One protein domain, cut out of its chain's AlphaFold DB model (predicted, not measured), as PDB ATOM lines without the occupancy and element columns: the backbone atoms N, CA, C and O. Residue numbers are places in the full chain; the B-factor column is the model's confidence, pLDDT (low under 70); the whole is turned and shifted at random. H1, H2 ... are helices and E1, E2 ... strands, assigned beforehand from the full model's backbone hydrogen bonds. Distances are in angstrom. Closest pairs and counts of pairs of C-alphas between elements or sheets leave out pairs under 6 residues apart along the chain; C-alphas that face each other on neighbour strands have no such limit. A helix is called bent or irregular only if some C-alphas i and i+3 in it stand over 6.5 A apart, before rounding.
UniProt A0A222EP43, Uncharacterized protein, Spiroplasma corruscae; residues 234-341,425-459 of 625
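AT A GLANCE: This is residues 234 to 341 and 425 to 459 of the 625 residues of an uncharacterized protein of Spiroplasma corruscae (UniProt A0A222EP43). Two small three-stranded sheets stand one after the other along an elongated body, each with a helix packed along one face: H1 on the sheet E1, E6, E3 and H4 on the sheet E2, E4, E5. H3 only grazes the first sheet, the loop of residues 265 to 277 reaches one far end, and residues 319 to 341 lead back from E2 to E3. The 143 printed residues include four named helices and six named strands, in the order H1 E1 H2 H3 H4 E2 E3 E4 E5 E6, class mixed. The order E1, E6, E3 is mixed and E2, E4, E5 all antiparallel. The whole is only just compact, close to loose, with a radius of gyration of the C-alphas of 17.0 A and spans of 59 by 31 by 25 A.

HOW THE PARTS SIT: Start with H1, residues 234 to 247, which is on the sheet of E1, residues 258 to 260, E6, residues 450 to 456, and E3, residues 426 to 431, at a height over the sheet of 8.0 A. Its closest C-alpha pair to E6 is Lys 242 and Ile 451, 4.0 A. E1 and E6 are parallel, with N 259 and O 454 at 2.8 A. E6 and E3 are antiparallel, with N 430 and O 451 at 2.8 A. H2, residues 261 to 264, only just touches H3, residues 278 to 288, with 3 pairs of C-alphas within 8 A, the closest Ile 264 and Thr 284, 7.6 A. H4, residues 293 to 310, is on the sheet of E2, residues 314 to 318, E4, residues 435 to 439, and E5, residues 442 to 445, two layers with the helix on one face. It runs along E2, at 3 degrees on the local plane and a height of 6.2 A; the closest C-alphas are Asn 301 and Phe 316, 6.0 A. Antiparallel E2 and E4 have N 315 and O 438 at 2.9 A, and the hairpin E4 and E5 has N 437 and O 444 at 2.8 A. Every O i to N i+4 pair is within hydrogen-bond range in H3, 8 of 10 in H1 and 7 of 14 in H4; H2 is too short for one.

IN THESE COORDINATES: Find C-alpha 234 at (-29.930, 42.245, 12.200), where H1 begins its 18.7 A. H3 is 15.1 A long, and H4 22.8 A with a kink of 58 degrees near residue 304. H1 and H4 are irregular: C-alphas 242 and 245 are 7.5 A apart, and 306 and 309 9.0 A. E3 spans 16.8 A, E2 13.6 A, E4 13.5 A and E5 10.4 A; E1 and H2 are shorter. E6 runs 19.9 A to C-alpha 456 at (-7.146, 41.504, -7.338).

THE WHOLE: The two C-alphas farthest apart, Glu 269 and Glu 309, are 59.9 A apart. Residues 342 to 424 are not printed, and C-alphas 341 and 425 are 5.3 A apart across the cut. The link from H2 to H3 is long, with 13 residues. Confidence is under 70 at residues 248 to 256 and 290 to 293; the mean pLDDT of the printed part is 81.5.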
ATOM      1  N   ILE A 234     -30.798  43.382  12.544       86.19
ATOM      2  CA  ILE A 234     -29.930  42.245  12.200       86.19
ATOM      3  C   ILE A 234     -29.758  42.124  10.687       86.19
ATOM      4  O   ILE A 234     -28.633  41.941  10.229       86.19
ATOM      5  N   SER A 235     -30.841  42.235   9.914       83.69
ATOM      6  CA  SER A 235     -30.795  42.195   8.449       83.69
ATOM      7  C   SER A 235     -29.892  43.301   7.901       83.69
ATOM      8  O   SER A 235     -28.921  43.014   7.198       83.69
ATOM      9  N   ASP A 236     -30.150  44.552   8.276       81.19
ATOM     10  CA  ASP A 236     -29.392  45.714   7.815       81.19
ATOM     11  C   ASP A 236     -27.928  45.618   8.236       81.19
ATOM     12  O   ASP A 236     -27.016  45.902   7.449       81.19
ATOM     13  N   LYS A 237     -27.666  45.150   9.464       82.69
ATOM     14  CA  LYS A 237     -26.294  45.040   9.946       82.69
ATOM     15  C   LYS A 237     -25.530  43.876   9.327       82.69
ATOM     16  O   LYS A 237     -24.352  44.038   9.014       82.69
ATOM     17  N   SER A 238     -26.195  42.748   9.089       83.75
ATOM     18  CA  SER A 238     -25.647  41.616   8.337       83.75
ATOM     19  C   SER A 238     -25.222  42.048   6.934       83.75
ATOM     20  O   SER A 238     -24.096  41.777   6.513       83.75
ATOM     21  N   LYS A 239     -26.080  42.810   6.242       81.06
ATOM     22  CA  LYS A 239     -25.776  43.395   4.931       81.06
ATOM     23  C   LYS A 239     -24.597  44.359   4.990       81.06
ATOM     24  O   LYS A 239     -23.661  44.208   4.215       81.06
ATOM     25  N   SER A 240     -24.589  45.301   5.933       80.00
ATOM     26  CA  SER A 240     -23.452  46.212   6.131       80.00
ATOM     27  C   SER A 240     -22.150  45.428   6.324       80.00
ATOM     28  O   SER A 240     -21.238  45.559   5.512       80.00
ATOM     29  N   ILE A 241     -22.076  44.534   7.312       81.81
ATOM     30  CA  ILE A 241     -20.851  43.784   7.643       81.81
ATOM     31  C   ILE A 241     -20.361  42.928   6.474       81.81
ATOM     32  O   ILE A 241     -19.158  42.904   6.198       81.81
ATOM     33  N   LYS A 242     -21.285  42.299   5.738       85.00
ATOM     34  CA  LYS A 242     -20.974  41.519   4.535       85.00
ATOM     35  C   LYS A 242     -20.152  42.301   3.527       85.00
ATOM     36  O   LYS A 242     -19.270  41.725   2.898       85.00
ATOM     37  N   TRP A 243     -20.388  43.599   3.402       83.75
ATOM     38  CA  TRP A 243     -19.731  44.428   2.399       83.75
ATOM     39  C   TRP A 243     -18.760  45.447   2.980       83.75
ATOM     40  O   TRP A 243     -18.000  46.025   2.212       83.75
ATOM     41  N   ASN A 244     -18.708  45.625   4.303       78.75
ATOM     42  CA  ASN A 244     -17.864  46.609   4.986       78.75
ATOM     43  C   ASN A 244     -16.404  46.576   4.493       78.75
ATOM     44  O   ASN A 244     -15.809  47.616   4.220       78.75
ATOM     45  N   TYR A 245     -15.837  45.381   4.313       76.94
ATOM     46  CA  TYR A 245     -14.457  45.193   3.852       76.94
ATOM     47  C   TYR A 245     -14.227  45.553   2.377       76.94
ATOM     48  O   TYR A 245     -13.109  45.896   1.998       76.94
ATOM     49  N   LEU A 246     -15.282  45.521   1.563       78.06
ATOM     50  CA  LEU A 246     -15.276  45.920   0.155       78.06
ATOM     51  C   LEU A 246     -15.797  47.351  -0.054       78.06
ATOM     52  O   LEU A 246     -15.699  47.871  -1.158       78.06
ATOM     53  N   GLN A 247     -16.346  47.999   0.977       73.06
ATOM     54  CA  GLN A 247     -16.883  49.365   0.925       73.06
ATOM     55  C   GLN A 247     -15.863  50.445   1.292       73.06
ATOM     56  O   GLN A 247     -16.058  51.598   0.910       73.06
ATOM     57  N   LYS A 248     -14.802  50.108   2.040       67.25
ATOM     58  CA  LYS A 248     -13.780  51.084   2.445       67.25
ATOM     59  C   LYS A 248     -13.153  51.739   1.208       67.25
ATOM     60  O   LYS A 248     -12.720  51.048   0.286       67.25
ATOM     61  N   ASP A 249     -13.133  53.073   1.205       56.47
ATOM     62  CA  ASP A 249     -12.485  53.864   0.160       56.47
ATOM     63  C   ASP A 249     -10.980  53.566   0.160       56.47
ATOM     64  O   ASP A 249     -10.299  53.687   1.180       56.47
ATOM     65  N   LEU A 250     -10.488  53.147  -1.002       53.78
ATOM     66  CA  LEU A 250      -9.162  52.570  -1.225       53.78
ATOM     67  C   LEU A 250      -8.020  53.585  -1.086       53.78
ATOM     68  O   LEU A 250      -6.851  53.213  -1.143       53.78
ATOM     69  N   ASN A 251      -8.358  54.861  -0.899       53.50
ATOM     70  CA  ASN A 251      -7.404  55.926  -0.606       53.50
ATOM     71  C   ASN A 251      -6.989  55.981   0.878       53.50
ATOM     72  O   ASN A 251      -6.072  56.726   1.212       53.50
ATOM     73  N   ASN A 252      -7.636  55.214   1.766       49.62
ATOM     74  CA  ASN A 252      -7.240  55.082   3.170       49.62
ATOM     75  C   ASN A 252      -6.531  53.739   3.401       49.62
ATOM     76  O   ASN A 252      -7.027  52.690   3.004       49.62
ATOM     77  N   GLU A 253      -5.386  53.787   4.080       47.62
ATOM     78  CA  GLU A 253      -4.288  52.801   4.122       47.62
ATOM     79  C   GLU A 253      -4.599  51.357   4.608       47.62
ATOM     80  O   GLU A 253      -3.673  50.572   4.785       47.62
ATOM     81  N   ASN A 254      -5.861  50.939   4.763       52.78
ATOM     82  CA  ASN A 254      -6.232  49.609   5.270       52.78
ATOM     83  C   ASN A 254      -7.061  48.796   4.254       52.78
ATOM     84  O   ASN A 254      -8.295  48.764   4.286       52.78
ATOM     85  N   ASN A 255      -6.347  48.097   3.360       57.72
ATOM     86  CA  ASN A 255      -6.866  47.216   2.299       57.72
ATOM     87  C   ASN A 255      -7.253  45.813   2.816       57.72
ATOM     88  O   ASN A 255      -6.793  44.785   2.304       57.72
ATOM     89  N   ASP A 256      -8.064  45.754   3.869       64.94
ATOM     90  CA  ASP A 256      -8.313  44.516   4.622       64.94
ATOM     91  C   ASP A 256      -9.129  43.481   3.821       64.94
ATOM     92  O   ASP A 256      -8.878  42.282   3.923       64.94
ATOM     93  N   GLY A 257     -10.061  43.933   2.970       72.56
ATOM     94  CA  GLY A 257     -10.932  43.070   2.153       72.56
ATOM     95  C   GLY A 257     -10.340  42.575   0.833       72.56
ATOM     96  O   GLY A 257     -10.970  41.772   0.145       72.56
ATOM     97  N   TYR A 258      -9.147  43.050   0.467       84.06
ATOM     98  CA  TYR A 258      -8.535  42.788  -0.834       84.06
ATOM     99  C   TYR A 258      -7.269  41.953  -0.678       84.06
ATOM    100  O   TYR A 258      -6.318  42.317   0.025       84.06
ATOM    101  N   LEU A 259      -7.252  40.828  -1.379       87.44
ATOM    102  CA  LEU A 259      -6.075  40.004  -1.577       87.44
ATOM    103  C   LEU A 259      -5.364  40.482  -2.841       87.44
ATOM    104  O   LEU A 259      -5.718  40.079  -3.947       87.44
ATOM    105  N   ASP A 260      -4.374  41.353  -2.649       87.38
ATOM    106  CA  ASP A 260      -3.435  41.753  -3.695       87.38
ATOM    107  C   ASP A 260      -2.521  40.565  -4.033       87.38
ATOM    108  O   ASP A 260      -1.578  40.233  -3.306       87.38
ATOM    109  N   LEU A 261      -2.826  39.913  -5.152       88.50
ATOM    110  CA  LEU A 261      -2.114  38.745  -5.648       88.50
ATOM    111  C   LEU A 261      -0.672  39.079  -6.045       88.50
ATOM    112  O   LEU A 261       0.210  38.241  -5.853       88.50
ATOM    113  N   SER A 262      -0.391  40.305  -6.502       84.75
ATOM    114  CA  SER A 262       0.980  40.748  -6.784       84.75
ATOM    115  C   SER A 262       1.816  40.801  -5.514       84.75
ATOM    116  O   SER A 262       2.987  40.419  -5.517       84.75
ATOM    117  N   SER A 263       1.204  41.231  -4.410       83.62
ATOM    118  CA  SER A 263       1.850  41.250  -3.102       83.62
ATOM    119  C   SER A 263       2.020  39.858  -2.488       83.62
ATOM    120  O   SER A 263       2.987  39.625  -1.762       83.62
ATOM    121  N   ILE A 264       1.108  38.926  -2.767       83.56
ATOM    122  CA  ILE A 264       1.223  37.539  -2.299       83.56
ATOM    123  C   ILE A 264       2.273  36.788  -3.131       83.56
ATOM    124  O   ILE A 264       3.056  36.013  -2.584       83.56
ATOM    125  N   ASN A 265       2.339  37.028  -4.441       82.25
ATOM    126  CA  ASN A 265       3.260  36.360  -5.362       82.25
ATOM    127  C   ASN A 265       4.508  37.199  -5.707       82.25
ATOM    128  O   ASN A 265       4.984  37.174  -6.841       82.25
ATOM    129  N   LYS A 266       5.047  37.940  -4.727       74.44
ATOM    130  CA  LYS A 266       6.191  38.860  -4.906       74.44
ATOM    131  C   LYS A 266       7.447  38.209  -5.483       74.44
ATOM    132  O   LYS A 266       8.184  38.867  -6.205       74.44
ATOM    133  N   GLU A 267       7.691  36.947  -5.149       71.12
ATOM    134  CA  GLU A 267       8.888  36.200  -5.565       71.12
ATOM    135  C   GLU A 267       8.832  35.745  -7.030       71.12
ATOM    136  O   GLU A 267       9.847  35.346  -7.592       71.12
ATOM    137  N   SER A 268       7.658  35.811  -7.666       70.94
ATOM    138  CA  SER A 268       7.514  35.493  -9.082       70.94
ATOM    139  C   SER A 268       8.072  36.633  -9.935       70.94
ATOM    140  O   SER A 268       7.478  37.714 -10.009       70.94
ATOM    141  N   GLU A 269       9.189  36.374 -10.620       73.25
ATOM    142  CA  GLU A 269       9.723  37.248 -11.678       73.25
ATOM    143  C   GLU A 269       8.813  37.280 -12.921       73.25
ATOM    144  O   GLU A 269       8.934  38.171 -13.757       73.25
ATOM    145  N   SER A 270       7.869  36.338 -13.030       82.19
ATOM    146  CA  SER A 270       6.880  36.281 -14.108       82.19
ATOM    147  C   SER A 270       5.794  37.349 -13.947       82.19
ATOM    148  O   SER A 270       5.407  37.709 -12.829       82.19
ATOM    149  N   ASP A 271       5.240  37.804 -15.071       86.81
ATOM    150  CA  ASP A 271       4.034  38.637 -15.106       86.81
ATOM    151  C   ASP A 271       2.805  37.910 -14.539       86.81
ATOM    152  O   ASP A 271       1.851  38.562 -14.123       86.81
ATOM    153  N   ASP A 272       2.817  36.575 -14.464       88.31
ATOM    154  CA  ASP A 272       1.753  35.797 -13.828       88.31
ATOM    155  C   ASP A 272       1.780  35.976 -12.299       88.31
ATOM    156  O   ASP A 272       2.664  35.473 -11.591       88.31
ATOM    157  N   LYS A 273       0.791  36.717 -11.787       91.62
ATOM    158  CA  LYS A 273       0.612  36.986 -10.356       91.62
ATOM    159  C   LYS A 273      -0.451  36.106  -9.699       91.62
ATOM    160  O   LYS A 273      -0.630  36.213  -8.491       91.62
ATOM    161  N   PHE A 274      -1.132  35.227 -10.436       88.94
ATOM    162  CA  PHE A 274      -2.189  34.393  -9.866       88.94
ATOM    163  C   PHE A 274      -1.633  33.368  -8.872       88.94
ATOM    164  O   PHE A 274      -0.573  32.781  -9.077       88.94
ATOM    165  N   VAL A 275      -2.372  33.139  -7.784       82.62
ATOM    166  CA  VAL A 275      -1.991  32.210  -6.713       82.62
ATOM    167  C   VAL A 275      -3.016  31.092  -6.638       82.62
ATOM    168  O   VAL A 275      -4.178  31.334  -6.323       82.62
ATOM    169  N   LYS A 276      -2.574  29.858  -6.877       71.62
ATOM    170  CA  LYS A 276      -3.426  28.668  -6.753       71.62
ATOM    171  C   LYS A 276      -3.409  28.006  -5.396       71.62
ATOM    172  O   LYS A 276      -4.399  27.410  -5.002       71.62
ATOM    173  N   ASN A 277      -2.277  28.079  -4.702       75.88
ATOM    174  CA  ASN A 277      -2.108  27.378  -3.443       75.88
ATOM    175  C   ASN A 277      -3.029  27.994  -2.380       75.88
ATOM    176  O   ASN A 277      -2.719  29.056  -1.827       75.88
ATOM    177  N   SER A 278      -4.137  27.310  -2.073       82.31
ATOM    178  CA  SER A 278      -5.082  27.742  -1.041       82.31
ATOM    179  C   SER A 278      -4.414  27.956   0.316       82.31
ATOM    180  O   SER A 278      -4.841  28.841   1.048       82.31
ATOM    181  N   SER A 279      -3.319  27.258   0.637       85.75
ATOM    182  CA  SER A 279      -2.565  27.469   1.883       85.75
ATOM    183  C   SER A 279      -1.972  28.876   1.978       85.75
ATOM    184  O   SER A 279      -2.065  29.509   3.027       85.75
ATOM    185  N   LYS A 280      -1.425  29.407   0.876       85.44
ATOM    186  CA  LYS A 280      -0.835  30.758   0.844       85.44
ATOM    187  C   LYS A 280      -1.908  31.838   0.989       85.44
ATOM    188  O   LYS A 280      -1.717  32.846   1.671       85.44
ATOM    189  N   ILE A 281      -3.068  31.601   0.377       86.31
ATOM    190  CA  ILE A 281      -4.233  32.479   0.512       86.31
ATOM    191  C   ILE A 281      -4.784  32.412   1.943       86.31
ATOM    192  O   ILE A 281      -4.979  33.460   2.550       86.31
ATOM    193  N   LYS A 282      -4.934  31.216   2.527       87.81
ATOM    194  CA  LYS A 282      -5.335  31.021   3.932       87.81
ATOM    195  C   LYS A 282      -4.426  31.760   4.905       87.81
ATOM    196  O   LYS A 282      -4.925  32.425   5.801       87.81
ATOM    197  N   GLU A 283      -3.111  31.642   4.752       86.44
ATOM    198  CA  GLU A 283      -2.145  32.326   5.615       86.44
ATOM    199  C   GLU A 283      -2.288  33.850   5.513       86.44
ATOM    200  O   GLU A 283      -2.361  34.546   6.526       86.44
ATOM    201  N   THR A 284      -2.430  34.368   4.290       85.31
ATOM    202  CA  THR A 284      -2.654  35.802   4.062       85.31
ATOM    203  C   THR A 284      -3.960  36.275   4.704       85.31
ATOM    204  O   THR A 284      -3.992  37.330   5.335       85.31
ATOM    205  N   LEU A 285      -5.030  35.486   4.575       83.62
ATOM    206  CA  LEU A 285      -6.324  35.762   5.195       83.62
ATOM    207  C   LEU A 285      -6.227  35.754   6.720       83.62
ATOM    208  O   LEU A 285      -6.687  36.703   7.346       83.62
ATOM    209  N   LYS A 286      -5.576  34.747   7.317       82.31
ATOM    210  CA  LYS A 286      -5.340  34.685   8.767       82.31
ATOM    211  C   LYS A 286      -4.647  35.946   9.269       82.31
ATOM    212  O   LYS A 286      -5.086  36.502  10.262       82.31
ATOM    213  N   ASN A 287      -3.636  36.437   8.552       79.31
ATOM    214  CA  ASN A 287      -2.914  37.653   8.929       79.31
ATOM    215  C   ASN A 287      -3.763  38.928   8.771       79.31
ATOM    216  O   ASN A 287      -3.712  39.800   9.634       79.31
ATOM    217  N   LYS A 288      -4.557  39.039   7.697       76.25
ATOM    218  CA  LYS A 288      -5.433  40.202   7.439       76.25
ATOM    219  C   LYS A 288      -6.641  40.269   8.373       76.25
ATOM    220  O   LYS A 288      -7.076  41.353   8.741       76.25
ATOM    221  N   PHE A 289      -7.172  39.116   8.760       74.25
ATOM    222  CA  PHE A 289      -8.362  38.980   9.596       74.25
ATOM    223  C   PHE A 289      -8.031  38.546  11.031       74.25
ATOM    224  O   PHE A 289      -8.909  38.036  11.724       74.25
ATOM    225  N   ASN A 290      -6.787  38.745  11.487       62.34
ATOM    226  CA  ASN A 290      -6.339  38.305  12.813       62.34
ATOM    227  C   ASN A 290      -6.907  39.152  13.967       62.34
ATOM    228  O   ASN A 290      -6.879  38.707  15.107       62.34
ATOM    229  N   ASP A 291      -7.423  40.359  13.691       63.56
ATOM    230  CA  ASP A 291      -7.904  41.290  14.728       63.56
ATOM    231  C   ASP A 291      -9.269  42.010  14.493       63.56
ATOM    232  O   ASP A 291      -9.367  43.224  14.687       63.56
ATOM    233  N   PRO A 292     -10.368  41.331  14.086       63.88
ATOM    234  CA  PRO A 292     -11.664  41.996  13.929       63.88
ATOM    235  C   PRO A 292     -12.794  41.513  14.853       63.88
ATOM    236  O   PRO A 292     -13.840  42.154  14.837       63.88
ATOM    237  N   LEU A 293     -12.659  40.454  15.673       68.94
ATOM    238  CA  LEU A 293     -13.813  39.930  16.441       68.94
ATOM    239  C   LEU A 293     -14.423  40.986  17.362       68.94
ATOM    240  O   LEU A 293     -15.631  41.209  17.362       68.94
ATOM    241  N   LYS A 294     -13.564  41.639  18.148       74.94
ATOM    242  CA  LYS A 294     -13.985  42.645  19.118       74.94
ATOM    243  C   LYS A 294     -14.597  43.855  18.415       74.94
ATOM    244  O   LYS A 294     -15.676  44.286  18.805       74.94
ATOM    245  N   ALA A 295     -13.968  44.334  17.342       77.62
ATOM    246  CA  ALA A 295     -14.473  45.452  16.550       77.62
ATOM    247  C   ALA A 295     -15.820  45.126  15.881       77.62
ATOM    248  O   ALA A 295     -16.745  45.930  15.959       77.62
ATOM    249  N   ILE A 296     -15.966  43.930  15.298       79.81
ATOM    250  CA  ILE A 296     -17.219  43.455  14.696       79.81
ATOM    251  C   ILE A 296     -18.316  43.366  15.760       79.81
ATOM    252  O   ILE A 296     -19.421  43.845  15.532       79.81
ATOM    253  N   ILE A 297     -18.030  42.799  16.936       85.56
ATOM    254  CA  ILE A 297     -19.002  42.697  18.035       85.56
ATOM    255  C   ILE A 297     -19.393  44.079  18.570       85.56
ATOM    256  O   ILE A 297     -20.570  44.319  18.836       85.56
ATOM    257  N   GLU A 298     -18.442  45.002  18.723       85.62
ATOM    258  CA  GLU A 298     -18.724  46.389  19.109       85.62
ATOM    259  C   GLU A 298     -19.610  47.088  18.068       85.62
ATOM    260  O   GLU A 298     -20.583  47.748  18.426       85.62
ATOM    261  N   GLU A 299     -19.318  46.914  16.780       81.88
ATOM    262  CA  GLU A 299     -20.095  47.490  15.680       81.88
ATOM    263  C   GLU A 299     -21.507  46.888  15.584       81.88
ATOM    264  O   GLU A 299     -22.483  47.611  15.368       81.88
ATOM    265  N   LEU A 300     -21.629  45.574  15.787       85.44
ATOM    266  CA  LEU A 300     -22.900  44.864  15.894       85.44
ATOM    267  C   LEU A 300     -23.726  45.400  17.070       85.44
ATOM    268  O   LEU A 300     -24.898  45.723  16.900       85.44
ATOM    269  N   ASN A 301     -23.124  45.566  18.248       87.88
ATOM    270  CA  ASN A 301     -23.828  46.072  19.427       87.88
ATOM    271  C   ASN A 301     -24.248  47.543  19.296       87.88
ATOM    272  O   ASN A 301     -25.336  47.889  19.748       87.88
ATOM    273  N   LYS A 302     -23.468  48.392  18.613       84.31
ATOM    274  CA  LYS A 302     -23.882  49.775  18.300       84.31
ATOM    275  C   LYS A 302     -25.193  49.824  17.516       84.31
ATOM    276  O   LYS A 302     -26.023  50.691  17.763       84.31
ATOM    277  N   SER A 303     -25.416  48.882  16.598       76.44
ATOM    278  CA  SER A 303     -26.670  48.838  15.828       76.44
ATOM    279  C   SER A 303     -27.905  48.590  16.706       76.44
ATOM    280  O   SER A 303     -28.995  49.083  16.403       76.44
ATOM    281  N   LEU A 304     -27.721  47.912  17.843       83.12
ATOM    282  CA  LEU A 304     -28.777  47.620  18.810       83.12
ATOM    283  C   LEU A 304     -29.116  48.815  19.714       83.12
ATOM    284  O   LEU A 304     -30.132  48.774  20.403       83.12
ATOM    285  N   GLU A 305     -28.333  49.904  19.701       82.19
ATOM    286  CA  GLU A 305     -28.645  51.121  20.470       82.19
ATOM    287  C   GLU A 305     -30.000  51.727  20.068       82.19
ATOM    288  O   GLU A 305     -30.708  52.289  20.906       82.19
ATOM    289  N   SER A 306     -30.387  51.546  18.802       76.81
ATOM    290  CA  SER A 306     -31.685  51.961  18.255       76.81
ATOM    291  C   SER A 306     -32.886  51.258  18.906       76.81
ATOM    292  O   SER A 306     -34.001  51.776  18.848       76.81
ATOM    293  N   LEU A 307     -32.669  50.124  19.586       77.69
ATOM    294  CA  LEU A 307     -33.703  49.371  20.306       77.69
ATOM    295  C   LEU A 307     -34.045  49.976  21.683       77.69
ATOM    296  O   LEU A 307     -34.874  49.428  22.413       77.69
ATOM    297  N   GLY A 308     -33.416  51.094  22.059       80.50
ATOM    298  CA  GLY A 308     -33.728  51.834  23.279       80.50
ATOM    299  C   GLY A 308     -33.479  51.011  24.543       80.50
ATOM    300  O   GLY A 308     -32.366  50.549  24.785       80.50
ATOM    301  N   GLU A 309     -34.517  50.827  25.362       75.81
ATOM    302  CA  GLU A 309     -34.442  50.124  26.653       75.81
ATOM    303  C   GLU A 309     -34.093  48.626  26.532       75.81
ATOM    304  O   GLU A 309     -33.697  48.002  27.517       75.81
ATOM    305  N   LEU A 310     -34.192  48.038  25.330       79.56
ATOM    306  CA  LEU A 310     -33.832  46.638  25.082       79.56
ATOM    307  C   LEU A 310     -32.328  46.419  24.842       79.56
ATOM    308  O   LEU A 310     -31.883  45.273  24.854       79.56
ATOM    309  N   LYS A 311     -31.526  47.476  24.653       76.19
ATOM    310  CA  LYS A 311     -30.102  47.356  24.276       76.19
ATOM    311  C   LYS A 311     -29.227  46.636  25.314       76.19
ATOM    312  O   LYS A 311     -28.250  45.993  24.958       76.19
ATOM    313  N   ASP A 312     -29.581  46.720  26.597       78.88
ATOM    314  CA  ASP A 312     -28.843  46.035  27.670       78.88
ATOM    315  C   ASP A 312     -29.315  44.580  27.844       78.88
ATOM    316  O   ASP A 312     -28.659  43.761  28.491       78.88
ATOM    317  N   PHE A 313     -30.469  44.255  27.259       86.69
ATOM    318  CA  PHE A 313     -31.097  42.940  27.287       86.69
ATOM    319  C   PHE A 313     -30.732  42.083  26.066       86.69
ATOM    320  O   PHE A 313     -30.641  40.859  26.184       86.69
ATOM    321  N   ILE A 314     -30.500  42.728  24.919       90.31
ATOM    322  CA  ILE A 314     -30.149  42.112  23.640       90.31
ATOM    323  C   ILE A 314     -28.722  42.513  23.283       90.31
ATOM    324  O   ILE A 314     -28.443  43.696  23.127       90.31
ATOM    325  N   LYS A 315     -27.818  41.545  23.119       91.50
ATOM    326  CA  LYS A 315     -26.429  41.834  22.730       91.50
ATOM    327  C   LYS A 315     -25.786  40.728  21.916       91.50
ATOM    328  O   LYS A 315     -26.049  39.547  22.128       91.50
ATOM    329  N   PHE A 316     -24.853  41.106  21.059       91.88
ATOM    330  CA  PHE A 316     -23.884  40.198  20.468       91.88
ATOM    331  C   PHE A 316     -22.724  39.964  21.435       91.88
ATOM    332  O   PHE A 316     -22.265  40.875  22.127       91.88
ATOM    333  N   SER A 317     -22.242  38.728  21.492       90.94
ATOM    334  CA  SER A 317     -21.088  38.345  22.308       90.94
ATOM    335  C   SER A 317     -20.323  37.197  21.652       90.94
ATOM    336  O   SER A 317     -20.911  36.491  20.826       90.94
ATOM    337  N   PRO A 318     -19.044  36.979  22.002       89.50
ATOM    338  CA  PRO A 318     -18.333  35.807  21.522       89.50
ATOM    339  C   PRO A 318     -18.927  34.530  22.139       89.50
ATOM    340  O   PRO A 318     -19.490  34.565  23.242       89.50
ATOM    341  N   LYS A 319     -18.824  33.395  21.440       87.31
ATOM    342  CA  LYS A 319     -19.142  32.072  22.011       87.31
ATOM    343  C   LYS A 319     -18.036  31.631  22.974       87.31
ATOM    344  O   LYS A 319     -18.344  31.248  24.097       87.31
ATOM    345  N   ASN A 320     -16.783  31.809  22.562       83.25
ATOM    346  CA  ASN A 320     -15.551  31.624  23.324       83.25
ATOM    347  C   ASN A 320     -14.635  32.838  23.114       83.25
ATOM    348  O   ASN A 320     -14.369  33.221  21.979       83.25
ATOM    349  N   GLU A 321     -14.108  33.438  24.179       78.06
ATOM    350  CA  GLU A 321     -13.291  34.664  24.067       78.06
ATOM    351  C   GLU A 321     -11.957  34.464  23.325       78.06
ATOM    352  O   GLU A 321     -11.405  35.428  22.804       78.06
ATOM    353  N   ASN A 322     -11.468  33.221  23.241       74.75
ATOM    354  CA  ASN A 322     -10.164  32.883  22.661       74.75
ATOM    355  C   ASN A 322     -10.233  32.337  21.223       74.75
ATOM    356  O   ASN A 322      -9.188  32.079  20.631       74.75
ATOM    357  N   ASP A 323     -11.432  32.118  20.676       73.44
ATOM    358  CA  ASP A 323     -11.594  31.529  19.343       73.44
ATOM    359  C   ASP A 323     -11.619  32.613  18.252       73.44
ATOM    360  O   ASP A 323     -12.168  33.704  18.431       73.44
ATOM    361  N   ASN A 324     -11.081  32.285  17.076       72.56
ATOM    362  CA  ASN A 324     -11.067  33.191  15.928       72.56
ATOM    363  C   ASN A 324     -12.484  33.492  15.404       72.56
ATOM    364  O   ASN A 324     -13.382  32.644  15.433       72.56
ATOM    365  N   SER A 325     -12.661  34.682  14.818       72.62
ATOM    366  CA  SER A 325     -13.901  35.079  14.124       72.62
ATOM    367  C   SER A 325     -14.205  34.257  12.878       72.62
ATOM    368  O   SER A 325     -15.286  34.390  12.316       72.62
ATOM    369  N   PHE A 326     -13.243  33.471  12.399       78.00
ATOM    370  CA  PHE A 326     -13.335  32.759  11.135       78.00
ATOM    371  C   PHE A 326     -12.751  31.359  11.249       78.00
ATOM    372  O   PHE A 326     -11.675  31.171  11.827       78.00
ATOM    373  N   ASN A 327     -13.403  30.400  10.592       78.50
ATOM    374  CA  ASN A 327     -12.818  29.092  10.336       78.50
ATOM    375  C   ASN A 327     -12.164  29.063   8.946       78.50
ATOM    376  O   ASN A 327     -12.807  28.767   7.940       78.50
ATOM    377  N   PHE A 328     -10.869  29.377   8.884       81.50
ATOM    378  CA  PHE A 328     -10.098  29.296   7.637       81.50
ATOM    379  C   PHE A 328      -9.675  27.866   7.273       81.50
ATOM    380  O   PHE A 328      -9.211  27.644   6.151       81.50
ATOM    381  N   GLU A 329      -9.794  26.901   8.191       81.19
ATOM    382  CA  GLU A 329      -9.363  25.521   7.935       81.19
ATOM    383  C   GLU A 329     -10.232  24.841   6.878       81.19
ATOM    384  O   GLU A 329      -9.706  24.090   6.055       81.19
ATOM    385  N   ASP A 330     -11.511  25.213   6.816       79.69
ATOM    386  CA  ASP A 330     -12.476  24.669   5.858       79.69
ATOM    387  C   ASP A 330     -12.199  25.108   4.413       79.69
ATOM    388  O   ASP A 330     -12.711  24.489   3.479       79.69
ATOM    389  N   LEU A 331     -11.391  26.156   4.191       84.25
ATOM    390  CA  LEU A 331     -11.045  26.591   2.835       84.25
ATOM    391  C   LEU A 331     -10.147  25.546   2.136       84.25
ATOM    392  O   LEU A 331      -9.355  24.855   2.761       84.25
ATOM    393  N   ASN A 332     -10.244  25.398   0.826       84.44
ATOM    394  CA  ASN A 332      -9.441  24.510  -0.011       84.44
ATOM    395  C   ASN A 332      -9.585  24.951  -1.477       84.44
ATOM    396  O   ASN A 332     -10.362  25.853  -1.788       84.44
ATOM    397  N   ASP A 333      -8.853  24.314  -2.390       79.38
ATOM    398  CA  ASP A 333      -8.799  24.729  -3.799       79.38
ATOM    399  C   ASP A 333     -10.175  24.703  -4.500       79.38
ATOM    400  O   ASP A 333     -10.411  25.484  -5.420       79.38
ATOM    401  N   SER A 334     -11.109  23.861  -4.037       76.12
ATOM    402  CA  SER A 334     -12.458  23.738  -4.613       76.12
ATOM    403  C   SER A 334     -13.472  24.751  -4.074       76.12
ATOM    404  O   SER A 334     -14.510  24.953  -4.698       76.12
ATOM    405  N   ASN A 335     -13.202  25.397  -2.932       81.06
ATOM    406  CA  ASN A 335     -14.184  26.245  -2.241       81.06
ATOM    407  C   ASN A 335     -13.681  27.655  -1.899       81.06
ATOM    408  O   ASN A 335     -14.361  28.403  -1.187       81.06
ATOM    409  N   LEU A 336     -12.497  28.012  -2.400       85.31
ATOM    410  CA  LEU A 336     -11.802  29.254  -2.076       85.31
ATOM    411  C   LEU A 336     -12.544  30.516  -2.527       85.31
ATOM    412  O   LEU A 336     -12.364  31.575  -1.931       85.31
ATOM    413  N   TRP A 337     -13.375  30.387  -3.561       89.38
ATOM    414  CA  TRP A 337     -14.093  31.479  -4.207       89.38
ATOM    415  C   TRP A 337     -15.543  31.077  -4.439       89.38
ATOM    416  O   TRP A 337     -15.795  29.961  -4.889       89.38
ATOM    417  N   ASP A 338     -16.475  31.982  -4.147       89.12
ATOM    418  CA  ASP A 338     -17.893  31.783  -4.471       89.12
ATOM    419  C   ASP A 338     -18.194  32.236  -5.904       89.12
ATOM    420  O   ASP A 338     -19.041  31.651  -6.570       89.12
ATOM    421  N   TYR A 339     -17.478  33.258  -6.388       91.06
ATOM    422  CA  TYR A 339     -17.596  33.763  -7.755       91.06
ATOM    423  C   TYR A 339     -16.223  34.125  -8.314       91.06
ATOM    424  O   TYR A 339     -15.350  34.613  -7.588       91.06
ATOM    425  N   LYS A 340     -16.058  33.936  -9.624       92.38
ATOM    426  CA  LYS A 340     -14.859  34.286 -10.390       92.38
ATOM    427  C   LYS A 340     -15.256  35.002 -11.676       92.38
ATOM    428  O   LYS A 340     -16.356  34.798 -12.186       92.38
ATOM    429  N   VAL A 341     -14.361  35.831 -12.197       92.50
ATOM    430  CA  VAL A 341     -14.473  36.343 -13.563       92.50
ATOM    431  C   VAL A 341     -14.319  35.166 -14.519       92.50
ATOM    432  O   VAL A 341     -13.287  34.498 -14.516       92.50
ATOM    433  N   LEU A 425     -11.081  39.910  -9.406       93.50
ATOM    434  CA  LEU A 425     -11.075  38.723 -10.264       93.50
ATOM    435  C   LEU A 425     -11.885  37.577  -9.650       93.50
ATOM    436  O   LEU A 425     -12.332  36.675 -10.354       93.50
ATOM    437  N   SER A 426     -12.058  37.599  -8.329       93.25
ATOM    438  CA  SER A 426     -12.860  36.630  -7.591       93.25
ATOM    439  C   SER A 426     -13.285  37.187  -6.235       93.25
ATOM    440  O   SER A 426     -12.669  38.129  -5.726       93.25
ATOM    441  N   ILE A 427     -14.349  36.626  -5.661       92.62
ATOM    442  CA  ILE A 427     -14.907  37.022  -4.361       92.62
ATOM    443  C   ILE A 427     -15.396  35.793  -3.585       92.62
ATOM    444  O   ILE A 427     -15.887  34.820  -4.164       92.62
ATOM    445  N   LYS A 428     -15.247  35.843  -2.261       91.62
ATOM    446  CA  LYS A 428     -15.736  34.856  -1.297       91.62
ATOM    447  C   LYS A 428     -16.483  35.563  -0.171       91.62
ATOM    448  O   LYS A 428     -16.027  36.593   0.324       91.62
ATOM    449  N   PHE A 429     -17.589  34.975   0.271       88.19
ATOM    450  CA  PHE A 429     -18.317  35.375   1.467       88.19
ATOM    451  C   PHE A 429     -18.061  34.375   2.590       88.19
ATOM    452  O   PHE A 429     -18.618  33.276   2.622       88.19
ATOM    453  N   LEU A 430     -17.204  34.764   3.526       85.75
ATOM    454  CA  LEU A 430     -16.819  33.942   4.661       85.75
ATOM    455  C   LEU A 430     -17.788  34.161   5.819       85.75
ATOM    456  O   LEU A 430     -18.040  35.300   6.205       85.75
ATOM    457  N   SER A 431     -18.324  33.076   6.371       85.94
ATOM    458  CA  SER A 431     -19.208  33.154   7.538       85.94
ATOM    459  C   SER A 431     -18.399  33.468   8.794       85.94
ATOM    460  O   SER A 431     -17.320  32.908   8.999       85.94
ATOM    461  N   LEU A 432     -18.921  34.366   9.624       83.31
ATOM    462  CA  LEU A 432     -18.362  34.680  10.928       83.31
ATOM    463  C   LEU A 432     -18.650  33.512  11.872       83.31
ATOM    464  O   LEU A 432     -19.803  33.197  12.161       83.31
ATOM    465  N   SER A 433     -17.594  32.865  12.351       80.94
ATOM    466  CA  SER A 433     -17.665  31.912  13.450       80.94
ATOM    467  C   SER A 433     -17.591  32.642  14.792       80.94
ATOM    468  O   SER A 433     -17.133  33.781  14.884       80.94
ATOM    469  N   ASN A 434     -18.009  31.959  15.860       85.25
ATOM    470  CA  ASN A 434     -17.804  32.409  17.240       85.25
ATOM    471  C   ASN A 434     -18.594  33.676  17.662       85.25
ATOM    472  O   ASN A 434     -18.279  34.277  18.684       85.25
ATOM    473  N   ILE A 435     -19.650  34.071  16.941       88.56
ATOM    474  CA  ILE A 435     -20.555  35.167  17.341       88.56
ATOM    475  C   ILE A 435     -21.918  34.593  17.724       88.56
ATOM    476  O   ILE A 435     -22.496  33.810  16.974       88.56
ATOM    477  N   GLN A 436     -22.456  35.020  18.866       92.50
ATOM    478  CA  GLN A 436     -23.803  34.665  19.311       92.50
ATOM    479  C   GLN A 436     -24.625  35.902  19.685       92.50
ATOM    480  O   GLN A 436     -24.123  36.829  20.329       92.50
ATOM    481  N   LEU A 437     -25.905  35.887  19.323       92.81
ATOM    482  CA  LEU A 437     -26.917  36.815  19.811       92.81
ATOM    483  C   LEU A 437     -27.461  36.304  21.146       92.81
ATOM    484  O   LEU A 437     -27.891  35.153  21.242       92.81
ATOM    485  N   LYS A 438     -27.459  37.166  22.162       93.62
ATOM    486  CA  LYS A 438     -28.010  36.915  23.495       93.62
ATOM    487  C   LYS A 438     -29.248  37.762  23.728       93.62
ATOM    488  O   LYS A 438     -29.189  38.969  23.512       93.62
ATOM    489  N   ILE A 439     -30.325  37.139  24.202       92.06
ATOM    490  CA  ILE A 439     -31.578  37.793  24.601       92.06
ATOM    491  C   ILE A 439     -32.030  37.181  25.927       92.06
ATOM    492  O   ILE A 439     -32.622  36.104  25.947       92.06
ATOM    493  N   GLY A 440     -31.701  37.819  27.050       88.88
ATOM    494  CA  GLY A 440     -31.859  37.177  28.361       88.88
ATOM    495  C   GLY A 440     -31.109  35.837  28.421       88.88
ATOM    496  O   GLY A 440     -29.899  35.801  28.199       88.88
ATOM    497  N   ASP A 441     -31.839  34.745  28.670       90.38
ATOM    498  CA  ASP A 441     -31.302  33.372  28.715       90.38
ATOM    499  C   ASP A 441     -31.193  32.710  27.326       90.38
ATOM    500  O   ASP A 441     -30.711  31.581  27.204       90.38
ATOM    501  N   PHE A 442     -31.684  33.359  26.267       93.88
ATOM    502  CA  PHE A 442     -31.627  32.836  24.903       93.88
ATOM    503  C   PHE A 442     -30.288  33.142  24.247       93.88
ATOM    504  O   PHE A 442     -29.812  34.276  24.295       93.88
ATOM    505  N   THR A 443     -29.716  32.142  23.580       93.69
ATOM    506  CA  THR A 443     -28.493  32.265  22.782       93.69
ATOM    507  C   THR A 443     -28.708  31.659  21.400       93.69
ATOM    508  O   THR A 443     -29.184  30.526  21.297       93.69
ATOM    509  N   LYS A 444     -28.299  32.367  20.347       90.88
ATOM    510  CA  LYS A 444     -28.269  31.860  18.967       90.88
ATOM    511  C   LYS A 444     -26.910  32.148  18.342       90.88
ATOM    512  O   LYS A 444     -26.481  33.299  18.347       90.88
ATOM    513  N   ASP A 445     -26.277  31.124  17.778       89.38
ATOM    514  CA  ASP A 445     -25.082  31.287  16.944       89.38
ATOM    515  C   ASP A 445     -25.464  32.054  15.665       89.38
ATOM    516  O   ASP A 445     -26.399  31.665  14.963       89.38
ATOM    517  N   MET A 446     -24.742  33.135  15.369       86.94
ATOM    518  CA  MET A 446     -25.017  34.059  14.261       86.94
ATOM    519  C   MET A 446     -24.156  33.735  13.034       86.94
ATOM    520  O   MET A 446     -23.532  34.617  12.439       86.94
ATOM    521  N   ASN A 447     -24.108  32.454  12.665       79.62
ATOM    522  CA  ASN A 447     -23.313  31.955  11.535       79.62
ATOM    523  C   ASN A 447     -23.816  32.490  10.176       79.62
ATOM    524  O   ASN A 447     -23.153  32.330   9.155       79.62
ATOM    525  N   GLU A 448     -24.998  33.112  10.142       78.56
ATOM    526  CA  GLU A 448     -25.534  33.827   8.983       78.56
ATOM    527  C   GLU A 448     -24.791  35.130   8.661       78.56
ATOM    528  O   GLU A 448     -24.869  35.605   7.525       78.56
ATOM    529  N   LEU A 449     -24.073  35.712   9.629       84.75
ATOM    530  CA  LEU A 449     -23.273  36.904   9.392       84.75
ATOM    531  C   LEU A 449     -22.052  36.518   8.562       84.75
ATOM    532  O   LEU A 449     -21.327  35.583   8.894       84.75
ATOM    533  N   LYS A 450     -21.816  37.243   7.472       86.38
ATOM    534  CA  LYS A 450     -20.708  36.976   6.550       86.38
ATOM    535  C   LYS A 450     -19.870  38.222   6.359       86.38
ATOM    536  O   LYS A 450     -20.357  39.320   6.593       86.38
ATOM    537  N   ILE A 451     -18.649  38.046   5.875       84.00
ATOM    538  CA  ILE A 451     -17.815  39.110   5.320       84.00
ATOM    539  C   ILE A 451     -17.408  38.747   3.894       84.00
ATOM    540  O   ILE A 451     -17.130  37.588   3.595       84.00
ATOM    541  N   GLY A 452     -17.384  39.732   3.008       87.00
ATOM    542  CA  GLY A 452     -16.862  39.600   1.657       87.00
ATOM    543  C   GLY A 452     -15.378  39.939   1.614       87.00
ATOM    544  O   GLY A 452     -14.965  40.984   2.119       87.00
ATOM    545  N   TYR A 453     -14.587  39.089   0.967       87.94
ATOM    546  CA  TYR A 453     -13.230  39.418   0.536       87.94
ATOM    547  C   TYR A 453     -13.036  39.006  -0.920       87.94
ATOM    548  O   TYR A 453     -13.680  38.072  -1.401       87.94
ATOM    549  N   GLY A 454     -12.139  39.683  -1.632       91.06
ATOM    550  CA  GLY A 454     -11.879  39.387  -3.037       91.06
ATOM    551  C   GLY A 454     -10.411  39.433  -3.408       91.06
ATOM    552  O   GLY A 454      -9.599  40.041  -2.713       91.06
ATOM    553  N   SER A 455     -10.065  38.784  -4.517       92.06
ATOM    554  CA  SER A 455      -8.722  38.861  -5.094       92.06
ATOM    555  C   SER A 455      -8.639  39.925  -6.174       92.06
ATOM    556  O   SER A 455      -9.521  40.007  -7.029       92.06
ATOM    557  N   THR A 456      -7.518  40.626  -6.229       92.00
ATOM    558  CA  THR A 456      -7.146  41.504  -7.338       92.00
ATOM    559  C   THR A 456      -5.655  41.359  -7.621       92.00
ATOM    560  O   THR A 456      -4.890  41.028  -6.719       92.00
ATOM    561  N   VAL A 457      -5.229  41.562  -8.866       91.75
ATOM    562  CA  VAL A 457      -3.793  41.623  -9.179       91.75
ATOM    563  C   VAL A 457      -3.228  42.985  -8.791       91.75
ATOM    564  O   VAL A 457      -2.129  43.041  -8.248       91.75
ATOM    565  N   ASP A 458      -3.970  44.061  -9.031       88.12
ATOM    566  CA  ASP A 458      -3.610  45.412  -8.617       88.12
ATOM    567  C   ASP A 458      -4.869  46.169  -8.184       88.12
ATOM    568  O   ASP A 458      -5.793  46.388  -8.963       88.12
ATOM    569  N   ILE A 459      -4.894  46.587  -6.920       82.00
ATOM    570  CA  ILE A 459      -6.059  47.228  -6.303       82.00
ATOM    571  C   ILE A 459      -6.379  48.613  -6.883       82.00
ATOM    572  O   ILE A 459      -7.473  49.146  -6.676       82.00
TER     573      ILE A 459